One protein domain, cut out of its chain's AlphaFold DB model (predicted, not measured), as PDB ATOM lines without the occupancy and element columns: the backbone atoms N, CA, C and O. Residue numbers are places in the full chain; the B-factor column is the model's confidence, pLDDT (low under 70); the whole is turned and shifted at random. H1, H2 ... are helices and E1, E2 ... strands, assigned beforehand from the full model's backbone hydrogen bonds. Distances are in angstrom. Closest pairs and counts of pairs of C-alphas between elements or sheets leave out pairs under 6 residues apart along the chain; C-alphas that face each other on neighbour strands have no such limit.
ATOM      1  N   LYS A   2     -29.975 -14.849 -24.145       72.00
ATOM      2  CA  LYS A   2     -29.985 -16.129 -23.401       72.00
ATOM      3  C   LYS A   2     -28.605 -16.623 -22.912       72.00
ATOM      4  O   LYS A   2     -28.510 -17.199 -21.837       72.00
ATOM      5  N   THR A   3     -27.524 -16.330 -23.637       77.69
ATOM      6  CA  THR A   3     -26.158 -16.776 -23.284       77.69
ATOM      7  C   THR A   3     -25.597 -16.092 -22.033       77.69
ATOM      8  O   THR A   3     -24.830 -16.693 -21.288       77.69
ATOM      9  N   LYS A   4     -26.005 -14.842 -21.767       81.88
ATOM     10  CA  LYS A   4     -25.548 -14.083 -20.591       81.88
ATOM     11  C   LYS A   4     -26.114 -14.664 -19.290       81.88
ATOM     12  O   LYS A   4     -25.412 -14.716 -18.290       81.88
ATOM     13  N   THR A   5     -27.353 -15.154 -19.325       83.88
ATOM     14  CA  THR A   5     -28.010 -15.796 -18.175       83.88
ATOM     15  C   THR A   5     -27.351 -17.127 -17.811       83.88
ATOM     16  O   THR A   5     -27.153 -17.402 -16.634       83.88
ATOM     17  N   PHE A   6     -26.952 -17.924 -18.808       88.81
ATOM     18  CA  PHE A   6     -26.256 -19.194 -18.577       88.81
ATOM     19  C   PHE A   6     -24.882 -18.989 -17.921       88.81
ATOM     20  O   PHE A   6     -24.562 -19.658 -16.943       88.81
ATOM     21  N   LEU A   7     -24.106 -18.005 -18.392       88.12
ATOM     22  CA  LEU A   7     -22.812 -17.661 -17.793       88.12
ATOM     23  C   LEU A   7     -22.940 -17.182 -16.340       88.12
ATOM     24  O   LEU A   7     -22.130 -17.569 -15.502       88.12
ATOM     25  N   LEU A   8     -23.969 -16.387 -16.024       89.19
ATOM     26  CA  LEU A   8     -24.236 -15.960 -14.647       89.19
ATOM     27  C   LEU A   8     -24.591 -17.143 -13.744       89.19
ATOM     28  O   LEU A   8     -24.076 -17.225 -12.635       89.19
ATOM     29  N   LEU A   9     -25.406 -18.085 -14.225       88.00
ATOM     30  CA  LEU A   9     -25.724 -19.295 -13.470       88.00
ATOM     31  C   LEU A   9     -24.461 -20.113 -13.171       88.00
ATOM     32  O   LEU A   9     -24.249 -20.494 -12.027       88.00
ATOM     33  N   CYS A  10     -23.588 -20.332 -14.160       86.75
ATOM     34  CA  CYS A  10     -22.318 -21.030 -13.946       86.75
ATOM     35  C   CYS A  10     -21.413 -20.305 -12.937       86.75
ATOM     36  O   CYS A  10     -20.794 -20.960 -12.101       86.75
ATOM     37  N   LEU A  11     -21.363 -18.969 -12.985       88.19
ATOM     38  CA  LEU A  11     -20.587 -18.159 -12.047       88.19
ATOM     39  C   LEU A  11     -21.119 -18.294 -10.611       88.19
ATOM     40  O   LEU A  11     -20.339 -18.543  -9.695       88.19
ATOM     41  N   PHE A  12     -22.436 -18.198 -10.413       85.38
ATOM     42  CA  PHE A  12     -23.049 -18.352  -9.091       85.38
ATOM     43  C   PHE A  12     -22.917 -19.779  -8.545       85.38
ATOM     44  O   PHE A  12     -22.599 -19.950  -7.370       85.38
ATOM     45  N   SER A  13     -23.077 -20.797  -9.395       83.25
ATOM     46  CA  SER A  13     -22.851 -22.197  -9.017       83.25
ATOM     47  C   SER A  13     -21.393 -22.453  -8.629       83.25
ATOM     48  O   SER A  13     -21.135 -23.134  -7.640       83.25
ATOM     49  N   GLY A  14     -20.435 -21.876  -9.361       80.62
ATOM     50  CA  GLY A  14     -19.012 -21.968  -9.030       80.62
ATOM     51  C   GLY A  14     -18.690 -21.348  -7.669       80.62
ATOM     52  O   GLY A  14     -18.033 -21.982  -6.846       80.62
ATOM     53  N   ILE A  15     -19.220 -20.152  -7.390       82.12
ATOM     54  CA  ILE A  15     -19.036 -19.477  -6.096       82.12
ATOM     55  C   ILE A  15     -19.653 -20.308  -4.957       82.12
ATOM     56  O   ILE A  15     -18.991 -20.539  -3.946       82.12
ATOM     57  N   GLY A  16     -20.871 -20.832  -5.130       74.00
ATOM     58  CA  GLY A  16     -21.531 -21.658  -4.111       74.00
ATOM     59  C   GLY A  16     -20.772 -22.949  -3.776       74.00
ATOM     60  O   GLY A  16     -20.635 -23.304  -2.606       74.00
ATOM     61  N   LEU A  17     -20.207 -23.626  -4.782       73.69
ATOM     62  CA  LEU A  17     -19.434 -24.857  -4.580       73.69
ATOM     63  C   LEU A  17     -18.115 -24.616  -3.831       73.69
ATOM     64  O   LEU A  17     -17.720 -25.443  -3.009       73.69
ATOM     65  N   THR A  18     -17.454 -23.475  -4.054       70.56
ATOM     66  CA  THR A  18     -16.230 -23.138  -3.305       70.56
ATOM     67  C   THR A  18     -16.493 -22.935  -1.810       70.56
ATOM     68  O   THR A  18     -15.682 -23.368  -0.992       70.56
ATOM     69  N   GLN A  19     -17.654 -22.382  -1.432       66.31
ATOM     70  CA  GLN A  19     -18.025 -22.184  -0.024       66.31
ATOM     71  C   GLN A  19     -18.268 -23.505   0.720       66.31
ATOM     72  O   GLN A  19     -17.855 -23.631   1.870       66.31
ATOM     73  N   LEU A  20     -18.863 -24.510   0.065       65.38
ATOM     74  CA  LEU A  20     -19.100 -25.833   0.663       65.38
ATOM     75  C   LEU A  20     -17.794 -26.593   0.943       65.38
ATOM     76  O   LEU A  20     -17.667 -27.237   1.980       65.38
ATOM     77  N   SER A  21     -16.798 -26.479   0.058       64.31
ATOM     78  CA  SER A  21     -15.499 -27.149   0.240       64.31
ATOM     79  C   SER A  21     -14.674 -26.607   1.419       64.31
ATOM     80  O   SER A  21     -13.839 -27.321   1.967       64.31
ATOM     81  N   ALA A  22     -14.927 -25.363   1.836       62.25
ATOM     82  CA  ALA A  22     -14.210 -24.692   2.920       62.25
ATOM     83  C   ALA A  22     -14.820 -24.934   4.318       62.25
ATOM     84  O   ALA A  22     -14.284 -24.450   5.313       62.25
ATOM     85  N   GLN A  23     -15.936 -25.667   4.414       65.69
ATOM     86  CA  GLN A  23     -16.663 -25.917   5.668       65.69
ATOM     87  C   GLN A  23     -16.473 -27.339   6.207       65.69
ATOM     88  O   GLN A  23     -17.313 -27.844   6.947       65.69
ATOM     89  N   ASN A  24     -15.363 -27.999   5.878       72.50
ATOM     90  CA  ASN A  24     -15.147 -29.376   6.318       72.50
ATOM     91  C   ASN A  24     -14.731 -29.512   7.793       72.50
ATOM     92  O   ASN A  24     -14.509 -30.637   8.222       72.50
ATOM     93  N   GLY A  25     -14.685 -28.418   8.571       77.12
ATOM     94  CA  GLY A  25     -14.636 -28.386  10.045       77.12
ATOM     95  C   GLY A  25     -13.916 -29.576  10.691       77.12
ATOM     96  O   GLY A  25     -12.753 -29.833  10.399       77.12
ATOM     97  N   LYS A  26     -14.637 -30.347  11.516       77.50
ATOM     98  CA  LYS A  26     -14.122 -31.531  12.240       77.50
ATOM     99  C   LYS A  26     -13.586 -32.667  11.353       77.50
ATOM    100  O   LYS A  26     -12.884 -33.531  11.856       77.50
ATOM    101  N   ASN A  27     -13.905 -32.678  10.058       83.50
ATOM    102  CA  ASN A  27     -13.511 -33.716   9.098       83.50
ATOM    103  C   ASN A  27     -12.501 -33.205   8.050       83.50
ATOM    104  O   ASN A  27     -12.311 -33.835   7.010       83.50
ATOM    105  N   GLY A  28     -11.878 -32.047   8.277       84.69
ATOM    106  CA  GLY A  28     -10.911 -31.466   7.354       84.69
ATOM    107  C   GLY A  28     -10.435 -30.100   7.827       84.69
ATOM    108  O   GLY A  28      -9.964 -29.962   8.953       84.69
ATOM    109  N   ASN A  29     -10.547 -29.098   6.957       87.81
ATOM    110  CA  ASN A  29     -10.163 -27.724   7.262       87.81
ATOM    111  C   ASN A  29     -11.419 -26.876   7.444       87.81
ATOM    112  O   ASN A  29     -12.336 -26.938   6.620       87.81
ATOM    113  N   GLY A  30     -11.460 -26.073   8.504       88.94
ATOM    114  CA  GLY A  30     -12.558 -25.139   8.724       88.94
ATOM    115  C   GLY A  30     -12.688 -24.690  10.171       88.94
ATOM    116  O   GLY A  30     -11.844 -24.996  11.008       88.94
ATOM    117  N   ALA A  31     -13.770 -23.970  10.455       90.56
ATOM    118  CA  ALA A  31     -14.111 -23.522  11.797       90.56
ATOM    119  C   ALA A  31     -15.485 -24.054  12.218       90.56
ATOM    120  O   ALA A  31     -16.390 -24.170  11.389       90.56
ATOM    121  N   VAL A  32     -15.644 -24.364  13.502       91.62
ATOM    122  CA  VAL A  32     -16.918 -24.775  14.107       91.62
ATOM    123  C   VAL A  32     -17.219 -23.852  15.275       91.62
ATOM    124  O   VAL A  32     -16.348 -23.615  16.104       91.62
ATOM    125  N   THR A  33     -18.450 -23.344  15.343       93.06
ATOM    126  CA  THR A  33     -18.905 -22.487  16.444       93.06
ATOM    127  C   THR A  33     -19.927 -23.194  17.329       93.06
ATOM    128  O   THR A  33     -20.747 -23.972  16.832       93.06
ATOM    129  N   TYR A  34     -19.879 -22.925  18.633       93.19
ATOM    130  CA  TYR A  34     -20.862 -23.387  19.607       93.19
ATOM    131  C   TYR A  34     -20.904 -22.485  20.848       93.19
ATOM    132  O   TYR A  34     -20.017 -21.664  21.087       93.19
ATOM    133  N   LEU A  35     -21.965 -22.640  21.641       94.19
ATOM    134  CA  LEU A  35     -22.101 -22.001  22.947       94.19
ATOM    135  C   LEU A  35     -21.735 -22.996  24.050       94.19
ATOM    136  O   LEU A  35     -22.132 -24.160  23.990       94.19
ATOM    137  N   TYR A  36     -20.999 -22.530  25.053       91.81
ATOM    138  CA  TYR A  36     -20.639 -23.291  26.245       91.81
ATOM    139  C   TYR A  36     -20.929 -22.462  27.494       91.81
ATOM    140  O   TYR A  36     -20.362 -21.385  27.669       91.81
ATOM    141  N   THR A  37     -21.802 -22.961  28.362       93.19
ATOM    142  CA  THR A  37     -22.100 -22.326  29.647       93.19
ATOM    143  C   THR A  37     -21.244 -22.967  30.733       93.19
ATOM    144  O   THR A  37     -21.180 -24.189  30.842       93.19
ATOM    145  N   CYS A  38     -20.541 -22.127  31.490       89.75
ATOM    146  CA  CYS A  38     -19.714 -22.509  32.624       89.75
ATOM    147  C   CYS A  38     -20.411 -22.018  33.893       89.75
ATOM    148  O   CYS A  38     -20.441 -20.811  34.130       89.75
ATOM    149  N   ASP A  39     -20.986 -22.950  34.654       89.69
ATOM    150  CA  ASP A  39     -21.762 -22.647  35.865       89.69
ATOM    151  C   ASP A  39     -20.875 -22.280  37.063       89.69
ATOM    152  O   ASP A  39     -21.304 -21.520  37.924       89.69
ATOM    153  N   ASP A  40     -19.625 -22.754  37.060       88.69
ATOM    154  CA  ASP A  40     -18.623 -22.525  38.106       88.69
ATOM    155  C   ASP A  40     -17.507 -21.587  37.613       88.69
ATOM    156  O   ASP A  40     -16.309 -21.865  37.747       88.69
ATOM    157  N   PHE A  41     -17.876 -20.476  36.969       89.38
ATOM    158  CA  PHE A  41     -16.894 -19.465  36.594       89.38
ATOM    159  C   PHE A  41     -16.292 -18.851  37.856       89.38
ATOM    160  O   PHE A  41     -17.010 -18.463  38.775       89.38
ATOM    161  N   PHE A  42     -14.969 -18.705  37.862       88.62
ATOM    162  CA  PHE A  42     -14.255 -17.962  38.887       88.62
ATOM    163  C   PHE A  42     -13.180 -17.066  38.269       88.62
ATOM    164  O   PHE A  42     -12.566 -17.397  37.245       88.62
ATOM    165  N   GLN A  43     -12.943 -15.927  38.909       89.38
ATOM    166  CA  GLN A  43     -11.934 -14.953  38.520       89.38
ATOM    167  C   GLN A  43     -11.409 -14.249  39.780       89.38
ATOM    168  O   GLN A  43     -12.073 -13.343  40.288       89.38
ATOM    169  N   PRO A  44     -10.225 -14.635  40.295       86.81
ATOM    170  CA  PRO A  44      -9.592 -13.874  41.363       86.81
ATOM    171  C   PRO A  44      -9.221 -12.483  40.836       86.81
ATOM    172  O   PRO A  44      -8.976 -12.302  39.640       86.81
ATOM    173  N   VAL A  45      -9.163 -11.490  41.714       85.81
ATOM    174  CA  VAL A  45      -8.711 -10.133  41.396       85.81
ATOM    175  C   VAL A  45      -7.648  -9.764  42.415       85.81
ATOM    176  O   VAL A  45      -7.893  -9.786  43.617       85.81
ATOM    177  N   VAL A  46      -6.451  -9.433  41.932       83.50
ATOM    178  CA  VAL A  46      -5.307  -9.059  42.767       83.50
ATOM    179  C   VAL A  46      -4.913  -7.626  42.473       83.50
ATOM    180  O   VAL A  46      -5.031  -7.156  41.342       83.50
ATOM    181  N   ASN A  47      -4.439  -6.925  43.491       81.25
ATOM    182  CA  ASN A  47      -3.832  -5.617  43.306       81.25
ATOM    183  C   ASN A  47      -2.388  -5.743  42.769       81.25
ATOM    184  O   ASN A  47      -1.873  -6.840  42.540       81.25
ATOM    185  N   ASN A  48      -1.715  -4.605  42.587       78.00
ATOM    186  CA  ASN A  48      -0.332  -4.559  42.091       78.00
ATOM    187  C   ASN A  48       0.686  -5.227  43.035       78.00
ATOM    188  O   ASN A  48       1.751  -5.634  42.578       78.00
ATOM    189  N   ASP A  49       0.351  -5.368  44.318       81.12
ATOM    190  CA  ASP A  49       1.182  -6.034  45.326       81.12
ATOM    191  C   ASP A  49       0.944  -7.557  45.366       81.12
ATOM    192  O   ASP A  49       1.547  -8.266  46.172       81.12
ATOM    193  N   GLY A  50       0.059  -8.076  44.505       77.38
ATOM    194  CA  GLY A  50      -0.308  -9.491  44.454       77.38
ATOM    195  C   GLY A  50      -1.272  -9.928  45.559       77.38
ATOM    196  O   GLY A  50      -1.497 -11.124  45.728       77.38
ATOM    197  N   VAL A  51      -1.852  -8.986  46.305       83.44
ATOM    198  CA  VAL A  51      -2.865  -9.263  47.328       83.44
ATOM    199  C   VAL A  51      -4.218  -9.436  46.647       83.44
ATOM    200  O   VAL A  51      -4.635  -8.568  45.878       83.44
ATOM    201  N   GLU A  52      -4.905 -10.544  46.925       86.56
ATOM    202  CA  GLU A  52      -6.286 -10.751  46.483       86.56
ATOM    203  C   GLU A  52      -7.204  -9.733  47.167       86.56
ATOM    204  O   GLU A  52      -7.223  -9.614  48.391       86.56
ATOM    205  N   ILE A  53      -7.942  -8.984  46.356       86.50
ATOM    206  CA  ILE A  53      -8.878  -7.943  46.797       86.50
ATOM    207  C   ILE A  53     -10.326  -8.298  46.477       86.50
ATOM    208  O   ILE A  53     -11.236  -7.724  47.066       86.50
ATOM    209  N   ASP A  54     -10.539  -9.216  45.535       89.94
ATOM    210  CA  ASP A  54     -11.858  -9.701  45.169       89.94
ATOM    211  C   ASP A  54     -11.760 -11.114  44.584       89.94
ATOM    212  O   ASP A  54     -10.712 -11.535  44.083       89.94
ATOM    213  N   TYR A  55     -12.871 -11.836  44.620       91.06
ATOM    214  CA  TYR A  55     -13.007 -13.158  44.035       91.06
ATOM    215  C   TYR A  55     -14.372 -13.247  43.367       91.06
ATOM    216  O   TYR A  55     -15.397 -13.376  44.034       91.06
ATOM    217  N   ILE A  56     -14.392 -13.127  42.041       92.75
ATOM    218  CA  ILE A  56     -15.637 -13.110  41.273       92.75
ATOM    219  C   ILE A  56     -16.041 -14.535  40.945       92.75
ATOM    220  O   ILE A  56     -15.215 -15.306  40.459       92.75
ATOM    221  N   VAL A  57     -17.310 -14.857  41.172       94.25
ATOM    222  CA  VAL A  57     -17.902 -16.167  40.898       94.25
ATOM    223  C   VAL A  57     -19.224 -16.031  40.155       94.25
ATOM    224  O   VAL A  57     -19.838 -14.962  40.150       94.25
ATOM    225  N   GLY A  58     -19.663 -17.111  39.515       94.19
ATOM    226  CA  GLY A  58     -21.000 -17.210  38.937       94.19
ATOM    227  C   GLY A  58     -21.017 -17.978  37.624       94.19
ATOM    228  O   GLY A  58     -20.207 -18.872  37.404       94.19
ATOM    229  N   THR A  59     -21.933 -17.610  36.734       94.38
ATOM    230  CA  THR A  59     -22.181 -18.306  35.473       94.38
ATOM    231  C   THR A  59     -21.891 -17.417  34.266       94.38
ATOM    232  O   THR A  59     -22.456 -16.329  34.099       94.38
ATOM    233  N   VAL A  60     -21.050 -17.925  33.360       93.38
ATOM    234  CA  VAL A  60     -20.665 -17.247  32.112       93.38
ATOM    235  C   VAL A  60     -20.974 -18.136  30.916       93.38
ATOM    236  O   VAL A  60     -20.648 -19.323  30.907       93.38
ATOM    237  N   THR A  61     -21.556 -17.552  29.867       94.50
ATOM    238  CA  THR A  61     -21.724 -18.234  28.580       94.50
ATOM    239  C   THR A  61     -20.659 -17.770  27.593       94.50
ATOM    240  O   THR A  61     -20.491 -16.581  27.324       94.50
ATOM    241  N   TRP A  62     -19.945 -18.733  27.028       93.56
ATOM    242  CA  TRP A  62     -18.889 -18.541  26.050       93.56
ATOM    243  C   TRP A  62     -19.387 -18.891  24.656       93.56
ATOM    244  O   TRP A  62     -19.906 -19.980  24.426       93.56
ATOM    245  N   HIS A  63     -19.179 -17.988  23.707       95.56
ATOM    246  CA  HIS A  63     -19.245 -18.293  22.285       95.56
ATOM    247  C   HIS A  63     -17.854 -18.709  21.814       95.56
ATOM    248  O   HIS A  63     -16.938 -17.883  21.788       95.56
ATOM    249  N   ILE A  64     -17.698 -19.991  21.493       93.94
ATOM    250  CA  ILE A  64     -16.419 -20.612  21.152       93.94
ATOM    251  C   ILE A  64     -16.373 -20.887  19.655       93.94
ATOM    252  O   ILE A  64     -17.334 -21.396  19.082       93.94
ATOM    253  N   VAL A  65     -15.237 -20.570  19.038       94.81
ATOM    254  CA  VAL A  65     -14.907 -20.932  17.664       94.81
ATOM    255  C   VAL A  65     -13.652 -21.794  17.684       94.81
ATOM    256  O   VAL A  65     -12.571 -21.318  18.026       94.81
ATOM    257  N   ASP A  66     -13.813 -23.050  17.291       93.44
ATOM    258  CA  ASP A  66     -12.736 -24.016  17.114       93.44
ATOM    259  C   ASP A  66     -12.258 -24.018  15.667       93.44
ATOM    260  O   ASP A  66     -13.071 -24.102  14.743       93.44
ATOM    261  N   PHE A  67     -10.946 -24.022  15.464       92.88
ATOM    262  CA  PHE A  67     -10.308 -24.100  14.158       92.88
ATOM    263  C   PHE A  67      -9.662 -25.470  13.961       92.88
ATOM    264  O   PHE A  67      -8.855 -25.928  14.772       92.88
ATOM    265  N   TYR A  68     -10.011 -26.110  12.848       91.62
ATOM    266  CA  TYR A  68      -9.560 -27.442  12.476       91.62
ATOM    267  C   TYR A  68      -8.662 -27.392  11.245       91.62
ATOM    268  O   TYR A  68      -8.925 -26.656  10.287       91.62
ATOM    269  N   LYS A  69      -7.617 -28.217  11.276       90.25
ATOM    270  CA  LYS A  69      -6.726 -28.496  10.158       90.25
ATOM    271  C   LYS A  69      -6.536 -30.004  10.041       90.25
ATOM    272  O   LYS A  69      -6.165 -30.657  11.012       90.25
ATOM    273  N   ASP A  70      -6.820 -30.549   8.865       90.19
ATOM    274  CA  ASP A  70      -6.764 -31.981   8.555       90.19
ATOM    275  C   ASP A  70      -7.561 -32.846   9.557       90.19
ATOM    276  O   ASP A  70      -7.175 -33.965   9.885       90.19
ATOM    277  N   GLY A  71      -8.683 -32.312  10.062       87.69
ATOM    278  CA  GLY A  71      -9.554 -32.957  11.051       87.69
ATOM    279  C   GLY A  71      -9.138 -32.757  12.514       87.69
ATOM    280  O   GLY A  71      -9.870 -33.157  13.415       87.69
ATOM    281  N   TYR A  72      -8.010 -32.095  12.778       89.50
ATOM    282  CA  TYR A  72      -7.512 -31.841  14.131       89.50
ATOM    283  C   TYR A  72      -7.768 -30.397  14.549       89.50
ATOM    284  O   TYR A  72      -7.416 -29.472  13.816       89.50
ATOM    285  N   ASN A  73      -8.346 -30.193  15.736       91.38
ATOM    286  CA  ASN A  73      -8.387 -28.863  16.339       91.38
ATOM    287  C   ASN A  73      -6.942 -28.436  16.632       91.38
ATOM    288  O   ASN A  73      -6.200 -29.185  17.267       91.38
ATOM    289  N   TYR A  74      -6.547 -27.260  16.150       92.00
ATOM    290  CA  TYR A  74      -5.231 -26.687  16.441       92.00
ATOM    291  C   TYR A  74      -5.319 -25.395  17.256       92.00
ATOM    292  O   TYR A  74      -4.333 -24.992  17.871       92.00
ATOM    293  N   TYR A  75      -6.477 -24.738  17.266       92.56
ATOM    294  CA  TYR A  75      -6.665 -23.442  17.896       92.56
ATOM    295  C   TYR A  75      -8.139 -23.195  18.186       92.56
ATOM    296  O   TYR A  75      -9.003 -23.577  17.397       92.56
ATOM    297  N   SER A  76      -8.418 -22.481  19.265       93.06
ATOM    298  CA  SER A  76      -9.764 -22.066  19.625       93.06
ATOM    299  C   SER A  76      -9.753 -20.655  20.199       93.06
ATOM    300  O   SER A  76      -8.813 -20.239  20.882       93.06
ATOM    301  N   ILE A  77     -10.828 -19.918  19.933       94.44
ATOM    302  CA  ILE A  77     -11.101 -18.619  20.551       94.44
ATOM    303  C   ILE A  77     -12.462 -18.653  21.225       94.44
ATOM    304  O   ILE A  77     -13.408 -19.239  20.708       94.44
ATOM    305  N   GLY A  78     -12.572 -18.002  22.373       94.44
ATOM    306  CA  GLY A  78     -13.814 -17.861  23.117       94.44
ATOM    307  C   GLY A  78     -14.098 -16.399  23.411       94.44
ATOM    308  O   GLY A  78     -13.197 -15.667  23.810       94.44
ATOM    309  N   HIS A  79     -15.353 -15.988  23.265       94.88
ATOM    310  CA  HIS A  79     -15.848 -14.705  23.751       94.88
ATOM    311  C   HIS A  79     -16.916 -14.956  24.805       94.88
ATOM    312  O   HIS A  79     -17.952 -15.554  24.512       94.88
ATOM    313  N   GLY A  80     -16.635 -14.541  26.032       91.25
ATOM    314  CA  GLY A  80     -17.512 -14.747  27.172       91.25
ATOM    315  C   GLY A  80     -18.384 -13.524  27.421       91.25
ATOM    316  O   GLY A  80     -17.908 -12.387  27.347       91.25
ATOM    317  N   LYS A  81     -19.658 -13.777  27.714       87.19
ATOM    318  CA  LYS A  81     -20.629 -12.790  28.180       87.19
ATOM    319  C   LYS A  81     -21.508 -13.426  29.256       87.19
ATOM    320  O   LYS A  81     -21.813 -14.619  29.189       87.19
ATOM    321  N   ASP A  82     -21.916 -12.634  30.234       76.31
ATOM    322  CA  ASP A  82     -22.494 -13.200  31.455       76.31
ATOM    323  C   ASP A  82     -23.964 -13.505  31.368       76.31
ATOM    324  O   ASP A  82     -24.710 -12.932  30.566       76.31
ATOM    325  N   VAL A  83     -24.351 -14.357  32.312       79.19
ATOM    326  CA  VAL A  83     -25.734 -14.583  32.700       79.19
ATOM    327  C   VAL A  83     -25.943 -14.221  34.178       79.19
ATOM    328  O   VAL A  83     -27.002 -13.685  34.489       79.19
ATOM    329  N   ASP A  84     -24.942 -14.402  35.055       86.50
ATOM    330  CA  ASP A  84     -24.985 -13.973  36.466       86.50
ATOM    331  C   ASP A  84     -23.585 -14.064  37.108       86.50
ATOM    332  O   ASP A  84     -23.109 -15.167  37.357       86.50
ATOM    333  N   ILE A  85     -22.895 -12.945  37.354       93.88
ATOM    334  CA  ILE A  85     -21.596 -12.945  38.053       93.88
ATOM    335  C   ILE A  85     -21.549 -11.889  39.162       93.88
ATOM    336  O   ILE A  85     -22.052 -10.770  39.013       93.88
ATOM    337  N   HIS A  86     -20.914 -12.236  40.276       94.88
ATOM    338  CA  HIS A  86     -20.847 -11.395  41.467       94.88
ATOM    339  C   HIS A  86     -19.564 -11.627  42.268       94.88
ATOM    340  O   HIS A  86     -18.904 -12.658  42.148       94.88
ATOM    341  N   SER A  87     -19.202 -10.645  43.089       93.25
ATOM    342  CA  SER A  87     -18.165 -10.800  44.104       93.25
ATOM    343  C   SER A  87     -18.609 -11.827  45.139       93.25
ATOM    344  O   SER A  87     -19.743 -11.793  45.613       93.25
ATOM    345  N   ASN A  88     -17.691 -12.706  45.528       93.31
ATOM    346  CA  ASN A  88     -17.865 -13.631  46.641       93.31
ATOM    347  C   ASN A  88     -17.598 -12.970  48.011       93.31
ATOM    348  O   ASN A  88     -17.677 -13.630  49.046       93.31
ATOM    349  N   TYR A  89     -17.274 -11.673  48.038       87.50
ATOM    350  CA  TYR A  89     -17.036 -10.902  49.253       87.50
ATOM    351  C   TYR A  89     -18.098  -9.809  49.430       87.50
ATOM    352  O   TYR A  89     -18.550  -9.226  48.444       87.50
ATOM    353  N   PRO A  90     -18.494  -9.463  50.673       83.56
ATOM    354  CA  PRO A  90     -19.341  -8.301  50.925       83.56
ATOM    355  C   PRO A  90     -18.753  -7.029  50.279       83.56
ATOM    356  O   PRO A  90     -17.559  -6.778  50.445       83.56
ATOM    357  N   PRO A  91     -19.558  -6.200  49.585       87.25
ATOM    358  CA  PRO A  91     -21.024  -6.169  49.589       87.25
ATOM    359  C   PRO A  91     -21.715  -7.104  48.577       87.25
ATOM    360  O   PRO A  91     -22.911  -6.943  48.351       87.25
ATOM    361  N   TYR A  92     -21.001  -8.068  47.992       91.38
ATOM    362  CA  TYR A  92     -21.486  -8.977  46.946       91.38
ATOM    363  C   TYR A  92     -21.923  -8.215  45.689       91.38
ATOM    364  O   TYR A  92     -23.013  -8.404  45.153       91.38
ATOM    365  N   GLU A  93     -21.068  -7.287  45.251       93.81
ATOM    366  CA  GLU A  93     -21.282  -6.486  44.047       93.81
ATOM    367  C   GLU A  93     -21.468  -7.390  42.821       93.81
ATOM    368  O   GLU A  93     -20.742  -8.364  42.638       93.81
ATOM    369  N   THR A  94     -22.437  -7.068  41.969       94.56
ATOM    370  CA  THR A  94     -22.649  -7.769  40.695       94.56
ATOM    371  C   THR A  94     -21.811  -7.144  39.592       94.56
ATOM    372  O   THR A  94     -21.610  -5.928  39.580       94.56
ATOM    373  N   PHE A  95     -21.353  -7.951  38.638       94.00
ATOM    374  CA  PHE A  95     -20.474  -7.494  37.565       94.00
ATOM    375  C   PHE A  95     -21.076  -7.742  36.183       94.00
ATOM    376  O   PHE A  95     -21.826  -8.680  35.951       94.00
ATOM    377  N   THR A  96     -20.730  -6.867  35.243       93.75
ATOM    378  CA  THR A  96     -20.797  -7.140  33.809       93.75
ATOM    379  C   THR A  96     -19.392  -7.446  33.310       93.75
ATOM    380  O   THR A  96     -18.498  -6.609  33.394       93.75
ATOM    381  N   PHE A  97     -19.210  -8.616  32.741       92.88
ATOM    382  CA  PHE A  97     -18.007  -9.177  32.178       92.88
ATOM    383  C   PHE A  97     -18.109  -9.266  30.669       92.88
ATOM    384  O   PHE A  97     -19.113  -9.610  30.038       92.88
ATOM    385  N   SER A  98     -16.981  -8.901  30.095       92.69
ATOM    386  CA  SER A  98     -16.629  -9.157  28.723       92.69
ATOM    387  C   SER A  98     -15.239  -9.754  28.766       92.69
ATOM    388  O   SER A  98     -14.307  -9.129  29.284       92.69
ATOM    389  N   GLY A  99     -15.109 -10.975  28.267       91.06
ATOM    390  CA  GLY A  99     -13.835 -11.669  28.245       91.06
ATOM    391  C   GLY A  99     -13.560 -12.296  26.899       91.06
ATOM    392  O   GLY A  99     -14.470 -12.635  26.139       91.06
ATOM    393  N   SER A 100     -12.280 -12.475  26.619       92.69
ATOM    394  CA  SER A 100     -11.829 -13.299  25.512       92.69
ATOM    395  C   SER A 100     -10.827 -14.316  26.015       92.69
ATOM    396  O   SER A 100     -10.057 -14.058  26.937       92.69
ATOM    397  N   ASN A 101     -10.856 -15.490  25.411       90.44
ATOM    398  CA  ASN A 101      -9.879 -16.528  25.651       90.44
ATOM    399  C   ASN A 101      -9.342 -17.020  24.313       90.44
ATOM    400  O   ASN A 101     -10.091 -17.099  23.339       90.44
ATOM    401  N   ALA A 102      -8.065 -17.362  24.273       88.69
ATOM    402  CA  ALA A 102      -7.446 -18.012  23.134       88.69
ATOM    403  C   ALA A 102      -6.554 -19.141  23.637       88.69
ATOM    404  O   ALA A 102      -5.777 -18.944  24.577       88.69
ATOM    405  N   TRP A 103      -6.669 -20.311  23.013       89.00
ATOM    406  CA  TRP A 103      -5.814 -21.446  23.328       89.00
ATOM    407  C   TRP A 103      -5.457 -22.247  22.085       89.00
ATOM    408  O   TRP A 103      -6.274 -22.465  21.191       89.00
ATOM    409  N   GLU A 104      -4.207 -22.689  22.044       87.69
ATOM    410  CA  GLU A 104      -3.738 -23.686  21.089       87.69
ATOM    411  C   GLU A 104      -4.052 -25.075  21.640       87.69
ATOM    412  O   GLU A 104      -3.818 -25.336  22.817       87.69
ATOM    413  N   ALA A 105      -4.537 -25.991  20.802       83.50
ATOM    414  CA  ALA A 105      -4.925 -27.330  21.256       83.50
ATOM    415  C   ALA A 105      -3.746 -28.149  21.812       83.50
ATOM    416  O   ALA A 105      -3.928 -29.014  22.666       83.50
ATOM    417  N   SER A 106      -2.530 -27.870  21.335       83.56
ATOM    418  CA  SER A 106      -1.288 -28.464  21.837       83.56
ATOM    419  C   SER A 106      -0.745 -27.781  23.092       83.56
ATOM    420  O   SER A 106       0.168 -28.313  23.722       83.56
ATOM    421  N   SER A 107      -1.261 -26.601  23.443       82.75
ATOM    422  CA  SER A 107      -0.838 -25.869  24.627       82.75
ATOM    423  C   SER A 107      -1.700 -26.264  25.814       82.75
ATOM    424  O   SER A 107      -2.926 -26.259  25.760       82.75
ATOM    425  N   MET A 108      -1.042 -26.542  26.934       80.00
ATOM    426  CA  MET A 108      -1.708 -26.640  28.230       80.00
ATOM    427  C   MET A 108      -1.829 -25.279  28.909       80.00
ATOM    428  O   MET A 108      -2.182 -25.210  30.073       80.00
ATOM    429  N   THR A 109      -1.555 -24.183  28.203       81.69
ATOM    430  CA  THR A 109      -1.723 -22.833  28.735       81.69
ATOM    431  C   THR A 109      -2.729 -22.043  27.917       81.69
ATOM    432  O   THR A 109      -2.771 -22.145  26.689       81.69
ATOM    433  N   THR A 110      -3.544 -21.252  28.608       84.69
ATOM    434  CA  THR A 110      -4.556 -20.395  27.985       84.69
ATOM    435  C   THR A 110      -4.538 -19.022  28.636       84.69
ATOM    436  O   THR A 110      -4.462 -18.912  29.863       84.69
ATOM    437  N   THR A 111      -4.612 -17.977  27.812       86.38
ATOM    438  CA  THR A 111      -4.652 -16.586  28.279       86.38
ATOM    439  C   THR A 111      -6.058 -16.044  28.127       86.38
ATOM    440  O   THR A 111      -6.582 -15.940  27.017       86.38
ATOM    441  N   ARG A 112      -6.649 -15.651  29.252       88.81
ATOM    442  CA  ARG A 112      -7.968 -15.035  29.313       88.81
ATOM    443  C   ARG A 112      -7.829 -13.556  29.606       88.81
ATOM    444  O   ARG A 112      -7.348 -13.203  30.677       88.81
ATOM    445  N   HIS A 113      -8.309 -12.708  28.712       91.50
ATOM    446  CA  HIS A 113      -8.529 -11.298  29.010       91.50
ATOM    447  C   HIS A 113      -9.913 -11.124  29.626       91.50
ATOM    448  O   HIS A 113     -10.872 -11.773  29.200       91.50
ATOM    449  N   PHE A 114     -10.026 -10.239  30.609       90.75
ATOM    450  CA  PHE A 114     -11.288  -9.940  31.274       90.75
ATOM    451  C   PHE A 114     -11.474  -8.437  31.469       90.75
ATOM    452  O   PHE A 114     -10.521  -7.675  31.637       90.75
ATOM    453  N   ASN A 115     -12.735  -8.021  31.454       92.50
ATOM    454  CA  ASN A 115     -13.183  -6.664  31.712       92.50
ATOM    455  C   ASN A 115     -14.476  -6.743  32.526       92.50
ATOM    456  O   ASN A 115     -15.536  -7.001  31.961       92.50
ATOM    457  N   LEU A 116     -14.354  -6.557  33.836       92.31
ATOM    458  CA  LEU A 116     -15.405  -6.673  34.843       92.31
ATOM    459  C   LEU A 116     -15.825  -5.280  35.304       92.31
ATOM    460  O   LEU A 116     -15.028  -4.566  35.906       92.31
ATOM    461  N   LYS A 117     -17.070  -4.893  35.049       93.00
ATOM    462  CA  LYS A 117     -17.660  -3.622  35.482       93.00
ATOM    463  C   LYS A 117     -18.709  -3.890  36.545       93.00
ATOM    464  O   LYS A 117     -19.760  -4.443  36.235       93.00
ATOM    465  N   GLY A 118     -18.400  -3.525  37.773       93.12
ATOM    466  CA  GLY A 118     -19.251  -3.708  38.930       93.12
ATOM    467  C   GLY A 118     -20.365  -2.664  39.018       93.12
ATOM    468  O   GLY A 118     -20.232  -1.531  38.539       93.12
ATOM    469  N   SER A 119     -21.489  -3.055  39.613       93.38
ATOM    470  CA  SER A 119     -22.684  -2.220  39.781       93.38
ATOM    471  C   SER A 119     -22.527  -1.083  40.798       93.38
ATOM    472  O   SER A 119     -23.263  -0.100  40.720       93.38
ATOM    473  N   ASN A 120     -21.543  -1.167  41.693       91.12
ATOM    474  CA  ASN A 120     -21.204  -0.141  42.681       91.12
ATOM    475  C   ASN A 120     -20.030   0.750  42.239       91.12
ATOM    476  O   ASN A 120     -19.666   1.674  42.965       91.12
ATOM    477  N   GLY A 121     -19.469   0.520  41.046       87.44
ATOM    478  CA  GLY A 121     -18.423   1.349  40.440       87.44
ATOM    479  C   GLY A 121     -17.055   0.678  40.341       87.44
ATOM    480  O   GLY A 121     -16.123   1.305  39.830       87.44
ATOM    481  N   SER A 122     -16.915  -0.571  40.792       90.06
ATOM    482  CA  SER A 122     -15.675  -1.332  40.625       90.06
ATOM    483  C   SER A 122     -15.405  -1.599  39.143       90.06
ATOM    484  O   SER A 122     -16.316  -1.856  38.359       90.06
ATOM    485  N   HIS A 123     -14.148  -1.534  38.710       91.88
ATOM    486  CA  HIS A 123     -13.762  -1.853  37.338       91.88
ATOM    487  C   HIS A 123     -12.422  -2.579  37.314       91.88
ATOM    488  O   HIS A 123     -11.378  -1.988  37.590       91.88
ATOM    489  N   TYR A 124     -12.456  -3.858  36.943       89.62
ATOM    490  CA  TYR A 124     -11.277  -4.712  36.841       89.62
ATOM    491  C   TYR A 124     -11.006  -5.049  35.377       89.62
ATOM    492  O   TYR A 124     -11.874  -5.575  34.679       89.62
ATOM    493  N   ILE A 125      -9.803  -4.749  34.899       90.56
ATOM    494  CA  ILE A 125      -9.345  -5.114  33.558       90.56
ATOM    495  C   ILE A 125      -7.993  -5.792  33.690       90.56
ATOM    496  O   ILE A 125      -7.083  -5.278  34.344       90.56
ATOM    497  N   GLY A 126      -7.840  -6.933  33.041       89.00
ATOM    498  CA  GLY A 126      -6.564  -7.617  33.034       89.00
ATOM    499  C   GLY A 126      -6.590  -8.897  32.237       89.00
ATOM    500  O   GLY A 126      -7.469  -9.134  31.405       89.00
ATOM    501  N   GLN A 127      -5.593  -9.723  32.521       88.19
ATOM    502  CA  GLN A 127      -5.442 -11.029  31.922       88.19
ATOM    503  C   GLN A 127      -4.990 -12.073  32.941       88.19
ATOM    504  O   GLN A 127      -4.236 -11.797  33.879       88.19
ATOM    505  N   VAL A 128      -5.434 -13.303  32.723       84.31
ATOM    506  CA  VAL A 128      -5.057 -14.479  33.499       84.31
ATOM    507  C   VAL A 128      -4.444 -15.513  32.578       84.31
ATOM    508  O   VAL A 128      -5.017 -15.831  31.538       84.31
ATOM    509  N   LEU A 129      -3.316 -16.075  32.994       84.25
ATOM    510  CA  LEU A 129      -2.710 -17.249  32.391       84.25
ATOM    511  C   LEU A 129      -3.039 -18.479  33.247       84.25
ATOM    512  O   LEU A 129      -2.651 -18.559  34.417       84.25
ATOM    513  N   PHE A 130      -3.744 -19.440  32.658       78.88
ATOM    514  CA  PHE A 130      -4.081 -20.715  33.296       78.88
ATOM    515  C   PHE A 130      -3.145 -21.832  32.823       78.88
ATOM    516  O   PHE A 130      -2.808 -21.860  31.639       78.88
ATOM    517  N   ASP A 131      -2.790 -22.758  33.725       79.31
ATOM    518  CA  ASP A 131      -2.261 -24.087  33.382       79.31
ATOM    519  C   ASP A 131      -3.429 -25.059  33.397       79.31
ATOM    520  O   ASP A 131      -4.141 -25.183  34.393       79.31
ATOM    521  N   LEU A 132      -3.617 -25.764  32.300       71.00
ATOM    522  CA  LEU A 132      -4.586 -26.835  32.166       71.00
ATOM    523  C   LEU A 132      -3.954 -28.196  32.491       71.00
ATOM    524  O   LEU A 132      -4.692 -29.138  32.761       71.00
ATOM    525  N   SER A 133      -2.617 -28.313  32.496       71.31
ATOM    526  CA  SER A 133      -1.911 -29.565  32.820       71.31
ATOM    527  C   SER A 133      -1.854 -29.841  34.318       71.31
ATOM    528  O   SER A 133      -1.916 -30.991  34.743       71.31
ATOM    529  N   ASN A 134      -1.768 -28.780  35.115       61.28
ATOM    530  CA  ASN A 134      -1.746 -28.822  36.566       61.28
ATOM    531  C   ASN A 134      -2.617 -27.686  37.074       61.28
ATOM    532  O   ASN A 134      -2.078 -26.676  37.506       61.28
ATOM    533  N   TYR A 135      -3.941 -27.838  36.997       56.22
ATOM    534  CA  TYR A 135      -4.884 -26.919  37.645       56.22
ATOM    535  C   TYR A 135      -4.417 -26.721  39.105       56.22
ATOM    536  O   TYR A 135      -4.538 -27.655  39.903       56.22
ATOM    537  N   PRO A 136      -3.732 -25.603  39.423       56.22
ATOM    538  CA  PRO A 136      -4.323 -24.270  39.504       56.22
ATOM    539  C   PRO A 136      -3.705 -23.183  38.585       56.22
ATOM    540  O   PRO A 136      -2.796 -23.404  37.793       56.22
ATOM    541  N   LEU A 137      -4.257 -21.969  38.707       61.97
ATOM    542  CA  LEU A 137      -3.824 -20.687  38.123       61.97
ATOM    543  C   LEU A 137      -2.283 -20.515  38.069       61.97
ATOM    544  O   LEU A 137      -1.638 -20.573  39.113       61.97
ATOM    545  N   ILE A 138      -1.694 -20.217  36.897       61.72
ATOM    546  CA  ILE A 138      -0.231 -19.979  36.780       61.72
ATOM    547  C   ILE A 138       0.113 -18.565  37.215       61.72
ATOM    548  O   ILE A 138       1.040 -18.339  37.992       61.72
ATOM    549  N   LYS A 139      -0.566 -17.586  36.615       66.25
ATOM    550  CA  LYS A 139      -0.197 -16.180  36.745       66.25
ATOM    551  C   LYS A 139      -1.385 -15.294  36.435       66.25
ATOM    552  O   LYS A 139      -2.085 -15.502  35.449       66.25
ATOM    553  N   MET A 140      -1.554 -14.249  37.230       66.62
ATOM    554  CA  MET A 140      -2.514 -13.190  36.960       66.62
ATOM    555  C   MET A 140      -1.795 -11.860  36.800       66.62
ATOM    556  O   MET A 140      -0.829 -11.581  37.506       66.62
ATOM    557  N   SER A 141      -2.258 -11.056  35.852       65.44
ATOM    558  CA  SER A 141      -1.800  -9.690  35.642       65.44
ATOM    559  C   SER A 141      -3.024  -8.793  35.546       65.44
ATOM    560  O   SER A 141      -3.777  -8.872  34.575       65.44
ATOM    561  N   VAL A 142      -3.230  -7.942  36.546       64.38
ATOM    562  CA  VAL A 142      -4.262  -6.902  36.493       64.38
ATOM    563  C   VAL A 142      -3.637  -5.662  35.871       64.38
ATOM    564  O   VAL A 142      -2.658  -5.130  36.379       64.38
ATOM    565  N   GLU A 143      -4.165  -5.239  34.725       69.94
ATOM    566  CA  GLU A 143      -3.651  -4.081  33.982       69.94
ATOM    567  C   GLU A 143      -4.265  -2.779  34.493       69.94
ATOM    568  O   GLU A 143      -3.625  -1.728  34.490       69.94
ATOM    569  N   LYS A 144      -5.522  -2.846  34.936       71.00
ATOM    570  CA  LYS A 144      -6.233  -1.716  35.512       71.00
ATOM    571  C   LYS A 144      -7.182  -2.186  36.603       71.00
ATOM    572  O   LYS A 144      -8.008  -3.072  36.392       71.00
ATOM    573  N   LEU A 145      -7.094  -1.506  37.736       73.62
ATOM    574  CA  LEU A 145      -7.946  -1.697  38.893       73.62
ATOM    575  C   LEU A 145      -8.542  -0.346  39.294       73.62
ATOM    576  O   LEU A 145      -7.803   0.598  39.563       73.62
ATOM    577  N   VAL A 146      -9.869  -0.252  39.328       75.69
ATOM    578  CA  VAL A 146     -10.595   0.873  39.928       75.69
ATOM    579  C   VAL A 146     -11.539   0.298  40.973       75.69
ATOM    580  O   VAL A 146     -12.425  -0.477  40.628       75.69
ATOM    581  N   CYS A 147     -11.358   0.676  42.237       66.44
ATOM    582  CA  CYS A 147     -12.279   0.339  43.319       66.44
ATOM    583  C   CYS A 147     -12.870   1.640  43.877       66.44
ATOM    584  O   CYS A 147     -12.101   2.518  44.282       66.44
TER     585      CYS A 147
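AT A GLANCE: This is residues 2 to 147 of the 152 residues of an uncharacterized protein of Bacteroidetes bacterium RBG_19FT_COMBO_42_10 (UniProt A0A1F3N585). One long sheet of seven antiparallel strands is twisted and folds back on itself, with E1 and E2 facing E4 to E7 and E3 as the hinge; residues 2 to 20 of helix H1 stick out from it as a long arm. The printed part has 146 residues, with H1 first and then E1 to E7 as a meander, each strand the antiparallel neighbour of the one before. The class is mostly strand. The whole is loose, with a radius of gyration of the C-alphas of 21.3 A, and spans 75 by 34 by 25 A.

IN THESE COORDINATES: E1, residues 30 to 46, is 38.3 A long; E2, 52 to 69, 40.4 A; E3, 72 to 87, 38.1 A; E4, 95 to 104, 28.5 A; E5, 109 to 118, 27.9 A; E6, 123 to 131, 25.3 A; and E7, 137 to 146, 22.7 A, ending at C-alpha 146 (-10.595, 0.873, 39.928). H1, residues 2 to 21, is 29.8 A long and begins at C-alpha 2 (-29.985, -16.129, -23.401).

HOW THE PARTS SIT: The sheet's order is E1, E2, E3, E4, E5, E6, E7, with E1 and E7 as edge strands. Within hydrogen-bond range are, for instance, N 36 and O 62 of the hairpin E1 and E2, 2.8 A, N 78 and O 101 of E3 and E4, 2.8 A, and N 127 and O 141 of E6 and E7, 2.9 A. E1 bends by 83 degrees at residue 39, and the closest C-alphas of E1 and E7, Val 46 and Val 142, are 6.7 A apart. H1 is not on the sheet, and each of its O i to N i+4 pairs is within hydrogen-bond range.

THE WHOLE: The C-alphas farthest apart, Lys 2 and Asp 49, are 76.1 A apart. The printed part has no cut and no long link. Confidence is under 70 at residues 19 to 23, 134 to 143 and 147.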